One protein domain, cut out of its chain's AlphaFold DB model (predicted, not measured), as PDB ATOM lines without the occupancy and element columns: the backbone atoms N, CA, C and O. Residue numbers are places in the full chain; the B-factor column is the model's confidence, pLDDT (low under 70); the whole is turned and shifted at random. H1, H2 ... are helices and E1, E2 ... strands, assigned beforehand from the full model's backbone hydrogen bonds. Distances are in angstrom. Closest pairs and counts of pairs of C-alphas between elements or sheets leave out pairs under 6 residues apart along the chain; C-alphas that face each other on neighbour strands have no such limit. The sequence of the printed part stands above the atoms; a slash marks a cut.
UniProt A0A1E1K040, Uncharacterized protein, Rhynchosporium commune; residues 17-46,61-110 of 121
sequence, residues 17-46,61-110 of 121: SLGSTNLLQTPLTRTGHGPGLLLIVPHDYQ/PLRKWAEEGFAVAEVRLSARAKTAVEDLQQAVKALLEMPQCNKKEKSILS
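What this domain is: This is residues 17 to 46 and 61 to 110 of the 121 residues of an uncharacterized protein of Rhynchosporium commune (UniProt A0A1E1K040). A twisted four-stranded sheet, order E1, E3, E2, E4, mixed, is covered by the long helix H2 on one face and short H1 on the other: three layers. The 80 printed residues run E1 E2 H1 E3 H2 E4, class mixed helices and strands. The whole is compact, radius of gyration of the C-alphas 12.0 A, spanning 39 by 24 by 19 A.

How they stand to each other: E3, residues 71 to 77, is parallel to E2, residues 34 to 42; N 73 and O 37 are 2.9 A apart, within hydrogen-bond range. E1, residues 23 to 25, is antiparallel to E3, N 25 and O 72 2.7 A apart. E4, residues 101 to 109, is parallel to E2, N 38 and O 107 3.2 A apart; it bends by 108 degrees at residue 104. H2, residues 84 to 97, lies over E3 and E2, height over the sheet 8.4 A; its closest C-alpha pair with E3 is Ala 91 and Ala 73, 5.9 A. H1, residues 61 to 67, lies over E3 on the opposite face; closest C-alphas Ala 66 and Val 72, 6.3 A. In both helices every O i to N i+4 pair is within hydrogen-bond range. E3, H2, E4 form a split strand-helix-strand unit, parallel strands with E2 between, its crossover right-handed.

Where its parts are: E1 begins at C-alpha 23 (265.451, 398.786, 383.794); E4 ends at C-alpha 109 (277.018, 406.415, 389.376). E2 measures 25.1 A, H2 19.9 A, first to last C-alpha.

The domain as a whole: Residues 47 to 60 are not printed; C-alphas 46 and 61 are 10.9 A apart across the cut. Of the links printed whole, none is long. In the printed part the model's pLDDT is under 70 at 10 residues, among them residues 103 to 107, and its mean over the printed part is 82.1.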
ATOM      1  N   SER A  17     261.259 395.849 383.640       85.50
ATOM      2  CA  SER A  17     261.150 397.048 382.803       85.50
ATOM      3  C   SER A  17     260.272 398.097 383.485       85.50
ATOM      4  O   SER A  17     259.151 397.803 383.902       85.50
ATOM      5  N   LEU A  18     260.781 399.325 383.581       78.06
ATOM      6  CA  LEU A  18     260.041 400.492 384.057       78.06
ATOM      7  C   LEU A  18     259.389 401.273 382.905       78.06
ATOM      8  O   LEU A  18     258.686 402.244 383.152       78.06
ATOM      9  N   GLY A  19     259.593 400.888 381.646       76.94
ATOM     10  CA  GLY A  19     259.075 401.629 380.497       76.94
ATOM     11  C   GLY A  19     259.961 401.493 379.267       76.94
ATOM     12  O   GLY A  19     260.617 400.474 379.076       76.94
ATOM     13  N   SER A  20     259.971 402.525 378.419       65.38
ATOM     14  CA  SER A  20     260.534 402.475 377.061       65.38
ATOM     15  C   SER A  20     262.006 402.059 377.003       65.38
ATOM     16  O   SER A  20     262.396 401.437 376.019       65.38
ATOM     17  N   THR A  21     262.812 402.347 378.030       74.31
ATOM     18  CA  THR A  21     264.226 401.917 378.083       74.31
ATOM     19  C   THR A  21     264.814 401.722 379.487       74.31
ATOM     20  O   THR A  21     265.957 401.289 379.609       74.31
ATOM     21  N   ASN A  22     264.055 402.028 380.543       84.00
ATOM     22  CA  ASN A  22     264.556 402.005 381.915       84.00
ATOM     23  C   ASN A  22     264.384 400.608 382.519       84.00
ATOM     24  O   ASN A  22     263.315 399.999 382.401       84.00
ATOM     25  N   LEU A  23     265.422 400.115 383.188       88.88
ATOM     26  CA  LEU A  23     265.451 398.786 383.794       88.88
ATOM     27  C   LEU A  23     265.654 398.887 385.299       88.88
ATOM     28  O   LEU A  23     266.296 399.803 385.801       88.88
ATOM     29  N   LEU A  24     265.119 397.914 386.023       89.00
ATOM     30  CA  LEU A  24     265.236 397.798 387.465       89.00
ATOM     31  C   LEU A  24     265.665 396.378 387.822       89.00
ATOM     32  O   LEU A  24     265.006 395.413 387.447       89.00
ATOM     33  N   GLN A  25     266.750 396.240 388.565       89.31
ATOM     34  CA  GLN A  25     267.330 394.966 388.950       89.31
ATOM     35  C   GLN A  25     267.393 394.874 390.475       89.31
ATOM     36  O   GLN A  25     267.943 395.742 391.152       89.31
ATOM     37  N   THR A  26     266.817 393.808 391.025       88.25
ATOM     38  CA  THR A  26     266.954 393.499 392.451       88.25
ATOM     39  C   THR A  26     268.377 393.024 392.754       88.25
ATOM     40  O   THR A  26     268.986 392.407 391.871       88.25
ATOM     41  N   PRO A  27     268.871 393.203 393.992       87.44
ATOM     42  CA  PRO A  27     270.120 392.593 394.435       87.44
ATOM     43  C   PRO A  27     270.142 391.093 394.125       87.44
ATOM     44  O   PRO A  27     269.183 390.379 394.429       87.44
ATOM     45  N   LEU A  28     271.232 390.618 393.527       84.62
ATOM     46  CA  LEU A  28     271.462 389.206 393.207       84.62
ATOM     47  C   LEU A  28     272.236 388.470 394.310       84.62
ATOM     48  O   LEU A  28     272.569 387.294 394.170       84.62
ATOM     49  N   THR A  29     272.497 389.139 395.431       79.31
ATOM     50  CA  THR A  29     273.144 388.537 396.595       79.31
ATOM     51  C   THR A  29     272.209 387.605 397.353       79.31
ATOM     52  O   THR A  29     270.985 387.725 397.323       79.31
ATOM     53  N   ARG A  30     272.802 386.694 398.133       69.25
ATOM     54  CA  ARG A  30     272.085 385.734 398.993       69.25
ATOM     55  C   ARG A  30     271.138 386.398 400.005       69.25
ATOM     56  O   ARG A  30     270.189 385.767 400.456       69.25
ATOM     57  N   THR A  31     271.405 387.644 400.394       70.38
ATOM     58  CA  THR A  31     270.554 388.431 401.301       70.38
ATOM     59  C   THR A  31     269.338 389.042 400.603       70.38
ATOM     60  O   THR A  31     268.382 389.417 401.284       70.38
ATOM     61  N   GLY A  32     269.358 389.153 399.269       74.06
ATOM     62  CA  GLY A  32     268.255 389.677 398.456       74.06
ATOM     63  C   GLY A  32     267.882 391.132 398.748       74.06
ATOM     64  O   GLY A  32     266.839 391.585 398.291       74.06
ATOM     65  N   HIS A  33     268.697 391.848 399.528       81.94
ATOM     66  CA  HIS A  33     268.511 393.243 399.914       81.94
ATOM     67  C   HIS A  33     269.846 393.972 399.853       81.94
ATOM     68  O   HIS A  33     270.885 393.378 400.161       81.94
ATOM     69  N   GLY A  34     269.798 395.266 399.552       84.50
ATOM     70  CA  GLY A  34     270.971 396.118 399.636       84.50
ATOM     71  C   GLY A  34     270.724 397.565 399.225       84.50
ATOM     72  O   GLY A  34     269.577 397.969 399.020       84.50
ATOM     73  N   PRO A  35     271.785 398.382 399.201       88.06
ATOM     74  CA  PRO A  35     271.696 399.812 398.916       88.06
ATOM     75  C   PRO A  35     271.171 400.094 397.503       88.06
ATOM     76  O   PRO A  35     271.366 399.303 396.579       88.06
ATOM     77  N   GLY A  36     270.508 401.239 397.335       88.00
ATOM     78  CA  GLY A  36     269.991 401.676 396.038       88.00
ATOM     79  C   GLY A  36     271.072 402.333 395.179       88.00
ATOM     80  O   GLY A  36     271.762 403.247 395.640       88.00
ATOM     81  N   LEU A  37     271.175 401.915 393.918       88.19
ATOM     82  CA  LEU A  37     272.100 402.448 392.921       88.19
ATOM     83  C   LEU A  37     271.341 402.904 391.672       88.19
ATOM     84  O   LEU A  37     270.634 402.117 391.046       88.19
ATOM     85  N   LEU A  38     271.518 404.165 391.285       89.44
ATOM     86  CA  LEU A  38     271.024 404.681 390.008       89.44
ATOM     87  C   LEU A  38     272.171 404.721 388.993       89.44
ATOM     88  O   LEU A  38     273.146 405.449 389.192       89.44
ATOM     89  N   LEU A  39     272.036 403.953 387.914       88.69
ATOM     90  CA  LEU A  39     272.915 403.963 386.750       88.69
ATOM     91  C   LEU A  39     272.294 404.829 385.658       88.69
ATOM     92  O   LEU A  39     271.162 404.601 385.242       88.69
ATOM     93  N   ILE A  40     273.048 405.808 385.170       88.94
ATOM     94  CA  ILE A  40     272.638 406.645 384.041       88.94
ATOM     95  C   ILE A  40     273.562 406.311 382.882       88.94
ATOM     96  O   ILE A  40     274.753 406.585 382.967       88.94
ATOM     97  N   VAL A  41     273.042 405.721 381.811       86.75
ATOM     98  CA  VAL A  41     273.846 405.316 380.649       86.75
ATOM     99  C   VAL A  41     273.323 405.967 379.364       86.75
ATOM    100  O   VAL A  41     272.142 406.323 379.292       86.75
ATOM    101  N   PRO A  42     274.170 406.145 378.335       85.25
ATOM    102  CA  PRO A  42     273.714 406.578 377.018       85.25
ATOM    103  C   PRO A  42     272.663 405.626 376.429       85.25
ATOM    104  O   PRO A  42     272.706 404.418 376.653       85.25
ATOM    105  N   HIS A  43     271.721 406.155 375.649       83.44
ATOM    106  CA  HIS A  43     270.677 405.352 375.001       83.44
ATOM    107  C   HIS A  43     271.233 404.248 374.088       83.44
ATOM    108  O   HIS A  43     270.674 403.155 374.017       83.44
ATOM    109  N   ASP A  44     272.348 404.529 373.423       80.44
ATOM    110  CA  ASP A  44     273.084 403.628 372.542       80.44
ATOM    111  C   ASP A  44     274.104 402.751 373.282       80.44
ATOM    112  O   ASP A  44     274.917 402.084 372.645       80.44
ATOM    113  N   TYR A  45     274.062 402.702 374.617       79.69
ATOM    114  CA  TYR A  45     274.891 401.790 375.394       79.69
ATOM    115  C   TYR A  45     274.537 400.328 375.072       79.69
ATOM    116  O   TYR A  45     273.450 399.838 375.395       79.69
ATOM    117  N   GLN A  46     275.474 399.625 374.431       69.44
ATOM    118  CA  GLN A  46     275.328 398.224 374.014       69.44
ATOM    119  C   GLN A  46     275.953 397.221 374.999       69.44
ATOM    120  O   GLN A  46     276.034 396.040 374.679       69.44
ATOM    121  N   PRO A  61     277.089 396.389 383.510       82.94
ATOM    122  CA  PRO A  61     277.064 397.174 384.746       82.94
ATOM    123  C   PRO A  61     275.817 396.942 385.605       82.94
ATOM    124  O   PRO A  61     275.941 396.790 386.818       82.94
ATOM    125  N   LEU A  62     274.633 396.847 384.983       84.25
ATOM    126  CA  LEU A  62     273.377 396.526 385.669       84.25
ATOM    127  C   LEU A  62     273.478 395.219 386.468       84.25
ATOM    128  O   LEU A  62     273.054 395.159 387.622       84.25
ATOM    129  N   ARG A  63     274.054 394.180 385.858       84.00
ATOM    130  CA  ARG A  63     274.219 392.862 386.471       84.00
ATOM    131  C   ARG A  63     275.368 392.851 387.472       84.00
ATOM    132  O   ARG A  63     275.172 392.355 388.574       84.00
ATOM    133  N   LYS A  64     276.518 393.435 387.124       85.81
ATOM    134  CA  LYS A  64     277.699 393.521 387.996       85.81
ATOM    135  C   LYS A  64     277.334 394.105 389.358       85.81
ATOM    136  O   LYS A  64     277.570 393.487 390.386       85.81
ATOM    137  N   TRP A  65     276.689 395.270 389.371       87.81
ATOM    138  CA  TRP A  65     276.316 395.919 390.628       87.81
ATOM    139  C   TRP A  65     275.225 395.165 391.388       87.81
ATOM    140  O   TRP A  65     275.220 395.163 392.618       87.81
ATOM    141  N   ALA A  66     274.326 394.477 390.688       87.50
ATOM    142  CA  ALA A  66     273.352 393.625 391.349       87.50
ATOM    143  C   ALA A  66     274.009 392.399 392.014       87.50
ATOM    144  O   ALA A  66     273.607 392.032 393.118       87.50
ATOM    145  N   GLU A  67     275.036 391.800 391.397       86.81
ATOM    146  CA  GLU A  67     275.844 390.708 391.977       86.81
ATOM    147  C   GLU A  67     276.617 391.155 393.227       86.81
ATOM    148  O   GLU A  67     276.692 390.401 394.196       86.81
ATOM    149  N   GLU A  68     277.075 392.409 393.263       84.31
ATOM    150  CA  GLU A  68     277.675 393.042 394.452       84.31
ATOM    151  C   GLU A  68     276.644 393.395 395.547       84.31
ATOM    152  O   GLU A  68     277.001 393.779 396.660       84.31
ATOM    153  N   GLY A  69     275.347 393.245 395.259       87.38
ATOM    154  CA  GLY A  69     274.267 393.397 396.237       87.38
ATOM    155  C   GLY A  69     273.514 394.709 396.192       87.38
ATOM    156  O   GLY A  69     272.756 394.987 397.117       87.38
ATOM    157  N   PHE A  70     273.665 395.501 395.138       87.88
ATOM    158  CA  PHE A  70     272.903 396.734 394.982       87.88
ATOM    159  C   PHE A  70     271.524 396.464 394.370       87.88
ATOM    160  O   PHE A  70     271.352 395.591 393.518       87.88
ATOM    161  N   ALA A  71     270.533 397.247 394.789       89.81
ATOM    162  CA  ALA A  71     269.277 397.400 394.067       89.81
ATOM    163  C   ALA A  71     269.506 398.455 392.985       89.81
ATOM    164  O   ALA A  71     269.732 399.620 393.306       89.81
ATOM    165  N   VAL A  72     269.496 398.062 391.716       90.62
ATOM    166  CA  VAL A  72     269.992 398.903 390.623       90.62
ATOM    167  C   VAL A  72     268.843 399.369 389.738       90.62
ATOM    168  O   VAL A  72     268.068 398.546 389.266       90.62
ATOM    169  N   ALA A  73     268.741 400.666 389.465       90.88
ATOM    170  CA  ALA A  73     267.915 401.182 388.375       90.88
ATOM    171  C   ALA A  73     268.812 401.753 387.283       90.88
ATOM    172  O   ALA A  73     269.629 402.627 387.553       90.88
ATOM    173  N   GLU A  74     268.654 401.269 386.059       90.44
ATOM    174  CA  GLU A  74     269.324 401.787 384.873       90.44
ATOM    175  C   GLU A  74     268.372 402.698 384.101       90.44
ATOM    176  O   GLU A  74     267.258 402.306 383.750       90.44
ATOM    177  N   VAL A  75     268.837 403.914 383.826       89.62
ATOM    178  CA  VAL A  75     268.148 404.913 383.012       89.62
ATOM    179  C   VAL A  75     268.972 405.165 381.765       89.62
ATOM    180  O   VAL A  75     270.134 405.574 381.849       89.62
ATOM    181  N   ARG A  76     268.366 404.925 380.602       88.50
ATOM    182  CA  ARG A  76     269.020 405.103 379.306       88.50
ATOM    183  C   ARG A  76     268.610 406.433 378.693       88.50
ATOM    184  O   ARG A  76     267.516 406.568 378.150       88.50
ATOM    185  N   LEU A  77     269.498 407.420 378.750       85.56
ATOM    186  CA  LEU A  77     269.210 408.769 378.266       85.56
ATOM    187  C   LEU A  77     269.830 409.013 376.890       85.56
ATOM    188  O   LEU A  77     271.004 408.739 376.651       85.56
ATOM    189  N   SER A  78     269.041 409.584 375.980       82.88
ATOM    190  CA  SER A  78     269.574 410.170 374.747       82.88
ATOM    191  C   SER A  78     269.838 411.660 374.957       82.88
ATOM    192  O   SER A  78     269.117 412.321 375.701       82.88
ATOM    193  N   ALA A  79     270.807 412.231 374.237       75.81
ATOM    194  CA  ALA A  79     271.085 413.674 374.287       75.81
ATOM    195  C   ALA A  79     269.885 414.556 373.874       75.81
ATOM    196  O   ALA A  79     269.887 415.760 374.107       75.81
ATOM    197  N   ARG A  80     268.856 413.967 373.248       78.00
ATOM    198  CA  ARG A  80     267.618 414.644 372.824       78.00
ATOM    199  C   ARG A  80     266.406 414.246 373.670       78.00
ATOM    200  O   ARG A  80     265.277 414.556 373.283       78.00
ATOM    201  N   ALA A  81     266.609 413.531 374.777       76.56
ATOM    202  CA  ALA A  81     265.526 413.074 375.633       76.56
ATOM    203  C   ALA A  81     264.813 414.279 376.258       76.56
ATOM    204  O   ALA A  81     265.360 414.978 377.106       76.56
ATOM    205  N   LYS A  82     263.570 414.514 375.829       80.06
ATOM    206  CA  LYS A  82     262.696 415.548 376.403       80.06
ATOM    207  C   LYS A  82     262.134 415.147 377.768       80.06
ATOM    208  O   LYS A  82     261.659 416.017 378.481       80.06
ATOM    209  N   THR A  83     262.192 413.854 378.091       83.31
ATOM    210  CA  THR A  83     261.607 413.235 379.288       83.31
ATOM    211  C   THR A  83     262.652 412.823 380.327       83.31
ATOM    212  O   THR A  83     262.364 412.040 381.224       83.31
ATOM    213  N   ALA A  84     263.896 413.303 380.200       83.75
ATOM    214  CA  ALA A  84     265.013 412.813 381.011       83.75
ATOM    215  C   ALA A  84     264.783 412.982 382.522       83.75
ATOM    216  O   ALA A  84     265.200 412.138 383.313       83.75
ATOM    217  N   VAL A  85     264.119 414.068 382.926       86.50
ATOM    218  CA  VAL A  85     263.807 414.331 384.336       86.50
ATOM    219  C   VAL A  85     262.737 413.363 384.829       86.50
ATOM    220  O   VAL A  85     262.898 412.784 385.902       86.50
ATOM    221  N   GLU A  86     261.688 413.144 384.041       88.62
ATOM    222  CA  GLU A  86     260.613 412.201 384.342       88.62
ATOM    223  C   GLU A  86     261.141 410.763 384.429       88.62
ATOM    224  O   GLU A  86     260.814 410.045 385.375       88.62
ATOM    225  N   ASP A  87     262.022 410.370 383.506       86.62
ATOM    226  CA  ASP A  87     262.666 409.054 383.472       86.62
ATOM    227  C   ASP A  87     263.517 408.813 384.734       86.62
ATOM    228  O   ASP A  87     263.416 407.764 385.381       86.62
ATOM    229  N   LEU A  88     264.304 409.815 385.149       87.88
ATOM    230  CA  LEU A  88     265.082 409.767 386.391       87.88
ATOM    231  C   LEU A  88     264.182 409.719 387.631       87.88
ATOM    232  O   LEU A  88     264.425 408.922 388.539       87.88
ATOM    233  N   GLN A  89     263.134 410.545 387.682       89.31
ATOM    234  CA  GLN A  89     262.175 410.550 388.788       89.31
ATOM    235  C   GLN A  89     261.469 409.202 388.919       89.31
ATOM    236  O   GLN A  89     261.315 408.696 390.033       89.31
ATOM    237  N   GLN A  90     261.085 408.594 387.797       89.50
ATOM    238  CA  GLN A  90     260.453 407.284 387.775       89.50
ATOM    239  C   GLN A  90     261.406 406.190 388.267       89.50
ATOM    240  O   GLN A  90     261.007 405.360 389.085       89.50
ATOM    241  N   ALA A  91     262.666 406.206 387.832       88.38
ATOM    242  CA  ALA A  91     263.674 405.247 388.278       88.38
ATOM    243  C   ALA A  91     263.980 405.373 389.776       88.38
ATOM    244  O   ALA A  91     264.009 404.373 390.497       88.38
ATOM    245  N   VAL A  92     264.123 406.603 390.281       88.88
ATOM    246  CA  VAL A  92     264.293 406.854 391.719       88.88
ATOM    247  C   VAL A  92     263.063 406.392 392.494       88.88
ATOM    248  O   VAL A  92     263.208 405.703 393.500       88.88
ATOM    249  N   LYS A  93     261.850 406.714 392.032       89.25
ATOM    250  CA  LYS A  93     260.607 406.254 392.668       89.25
ATOM    251  C   LYS A  93     260.557 404.727 392.737       89.25
ATOM    252  O   LYS A  93     260.297 404.185 393.808       89.25
ATOM    253  N   ALA A  94     260.886 404.048 391.641       87.81
ATOM    254  CA  ALA A  94     260.913 402.594 391.579       87.81
ATOM    255  C   ALA A  94     261.931 401.979 392.557       87.81
ATOM    256  O   ALA A  94     261.606 401.011 393.243       87.81
ATOM    257  N   LEU A  95     263.121 402.575 392.703       86.31
ATOM    258  CA  LEU A  95     264.094 402.160 393.723       86.31
ATOM    259  C   LEU A  95     263.563 402.338 395.149       86.31
ATOM    260  O   LEU A  95     263.838 401.507 396.006       86.31
ATOM    261  N   LEU A  96     262.817 403.410 395.427       84.81
ATOM    262  CA  LEU A  96     262.274 403.673 396.767       84.81
ATOM    263  C   LEU A  96     261.096 402.769 397.131       84.81
ATOM    264  O   LEU A  96     260.881 402.484 398.313       84.81
ATOM    265  N   GLU A  97     260.326 402.358 396.128       86.56
ATOM    266  CA  GLU A  97     259.196 401.441 396.277       86.56
ATOM    267  C   GLU A  97     259.639 399.975 396.314       86.56
ATOM    268  O   GLU A  97     258.893 399.138 396.821       86.56
ATOM    269  N   MET A  98     260.856 399.661 395.851       82.06
ATOM    270  CA  MET A  98     261.410 398.310 395.890       82.06
ATOM    271  C   MET A  98     261.629 397.839 397.343       82.06
ATOM    272  O   MET A  98     262.435 398.436 398.063       82.06
ATOM    273  N   PRO A  99     260.993 396.734 397.782       82.94
ATOM    274  CA  PRO A  99     261.197 396.178 399.124       82.94
ATOM    275  C   PRO A  99     262.651 395.781 399.409       82.94
ATOM    276  O   PRO A  99     263.120 395.900 400.535       82.94
ATOM    277  N   GLN A 100     263.361 395.343 398.369       83.69
ATOM    278  CA  GLN A 100     264.751 394.893 398.412       83.69
ATOM    279  C   GLN A 100     265.771 396.047 398.491       83.69
ATOM    280  O   GLN A 100     266.967 395.802 398.641       83.69
ATOM    281  N   CYS A 101     265.322 397.303 398.398       82.12
ATOM    282  CA  CYS A 101     266.180 398.481 398.465       82.12
ATOM    283  C   CYS A 101     266.231 399.053 399.890       82.12
ATOM    284  O   CYS A 101     265.227 399.492 400.465       82.12
ATOM    285  N   ASN A 102     267.433 399.111 400.458       79.69
ATOM    286  CA  ASN A 102     267.679 399.709 401.762       79.69
ATOM    287  C   ASN A 102     267.568 401.236 401.660       79.69
ATOM    288  O   ASN A 102     268.505 401.932 401.280       79.69
ATOM    289  N   LYS A 103     266.421 401.779 402.080       66.75
ATOM    290  CA  LYS A 103     266.059 403.209 401.968       66.75
ATOM    291  C   LYS A 103     267.055 404.205 402.594       66.75
ATOM    292  O   LYS A 103     266.940 405.403 402.332       66.75
ATOM    293  N   LYS A 104     267.990 403.735 403.428       58.78
ATOM    294  CA  LYS A 104     268.983 404.546 404.152       58.78
ATOM    295  C   LYS A 104     270.261 404.847 403.356       58.78
ATOM    296  O   LYS A 104     270.957 405.781 403.733       58.78
ATOM    297  N   GLU A 105     270.548 404.133 402.266       60.50
ATOM    298  CA  GLU A 105     271.810 404.266 401.521       60.50
ATOM    299  C   GLU A 105     271.529 404.382 400.014       60.50
ATOM    300  O   GLU A 105     270.931 403.485 399.416       60.50
ATOM    301  N   LYS A 106     271.901 405.522 399.409       58.84
ATOM    302  CA  LYS A 106     271.655 405.832 397.991       58.84
ATOM    303  C   LYS A 106     272.921 406.384 397.347       58.84
ATOM    304  O   LYS A 106     273.473 407.368 397.837       58.84
ATOM    305  N   SER A 107     273.330 405.798 396.230       62.84
ATOM    306  CA  SER A 107     274.488 406.243 395.451       62.84
ATOM    307  C   SER A 107     274.093 406.412 393.984       62.84
ATOM    308  O   SER A 107     273.283 405.653 393.457       62.84
ATOM    309  N   ILE A 108     274.631 407.437 393.322       70.06
ATOM    310  CA  ILE A 108     274.432 407.685 391.887       70.06
ATOM    311  C   ILE A 108     275.780 407.466 391.215       70.06
ATOM    312  O   ILE A 108     276.772 408.053 391.648       70.06
ATOM    313  N   LEU A 109     275.817 406.641 390.170       69.88
ATOM    314  CA  LEU A 109     277.018 406.415 389.376       69.88
ATOM    315  C   LEU A 109     276.719 406.765 387.917       69.88
ATOM    316  O   LEU A 109     275.862 406.151 387.280       69.88
ATOM    317  N   SER A 110     277.436 407.753 387.385       57.84
ATOM    318  CA  SER A 110     277.485 408.027 385.952       57.84
ATOM    319  C   SER A 110     278.787 407.456 385.375       57.84
ATOM    320  O   SER A 110     279.852 407.651 385.965       57.84
TER     321      SER A 110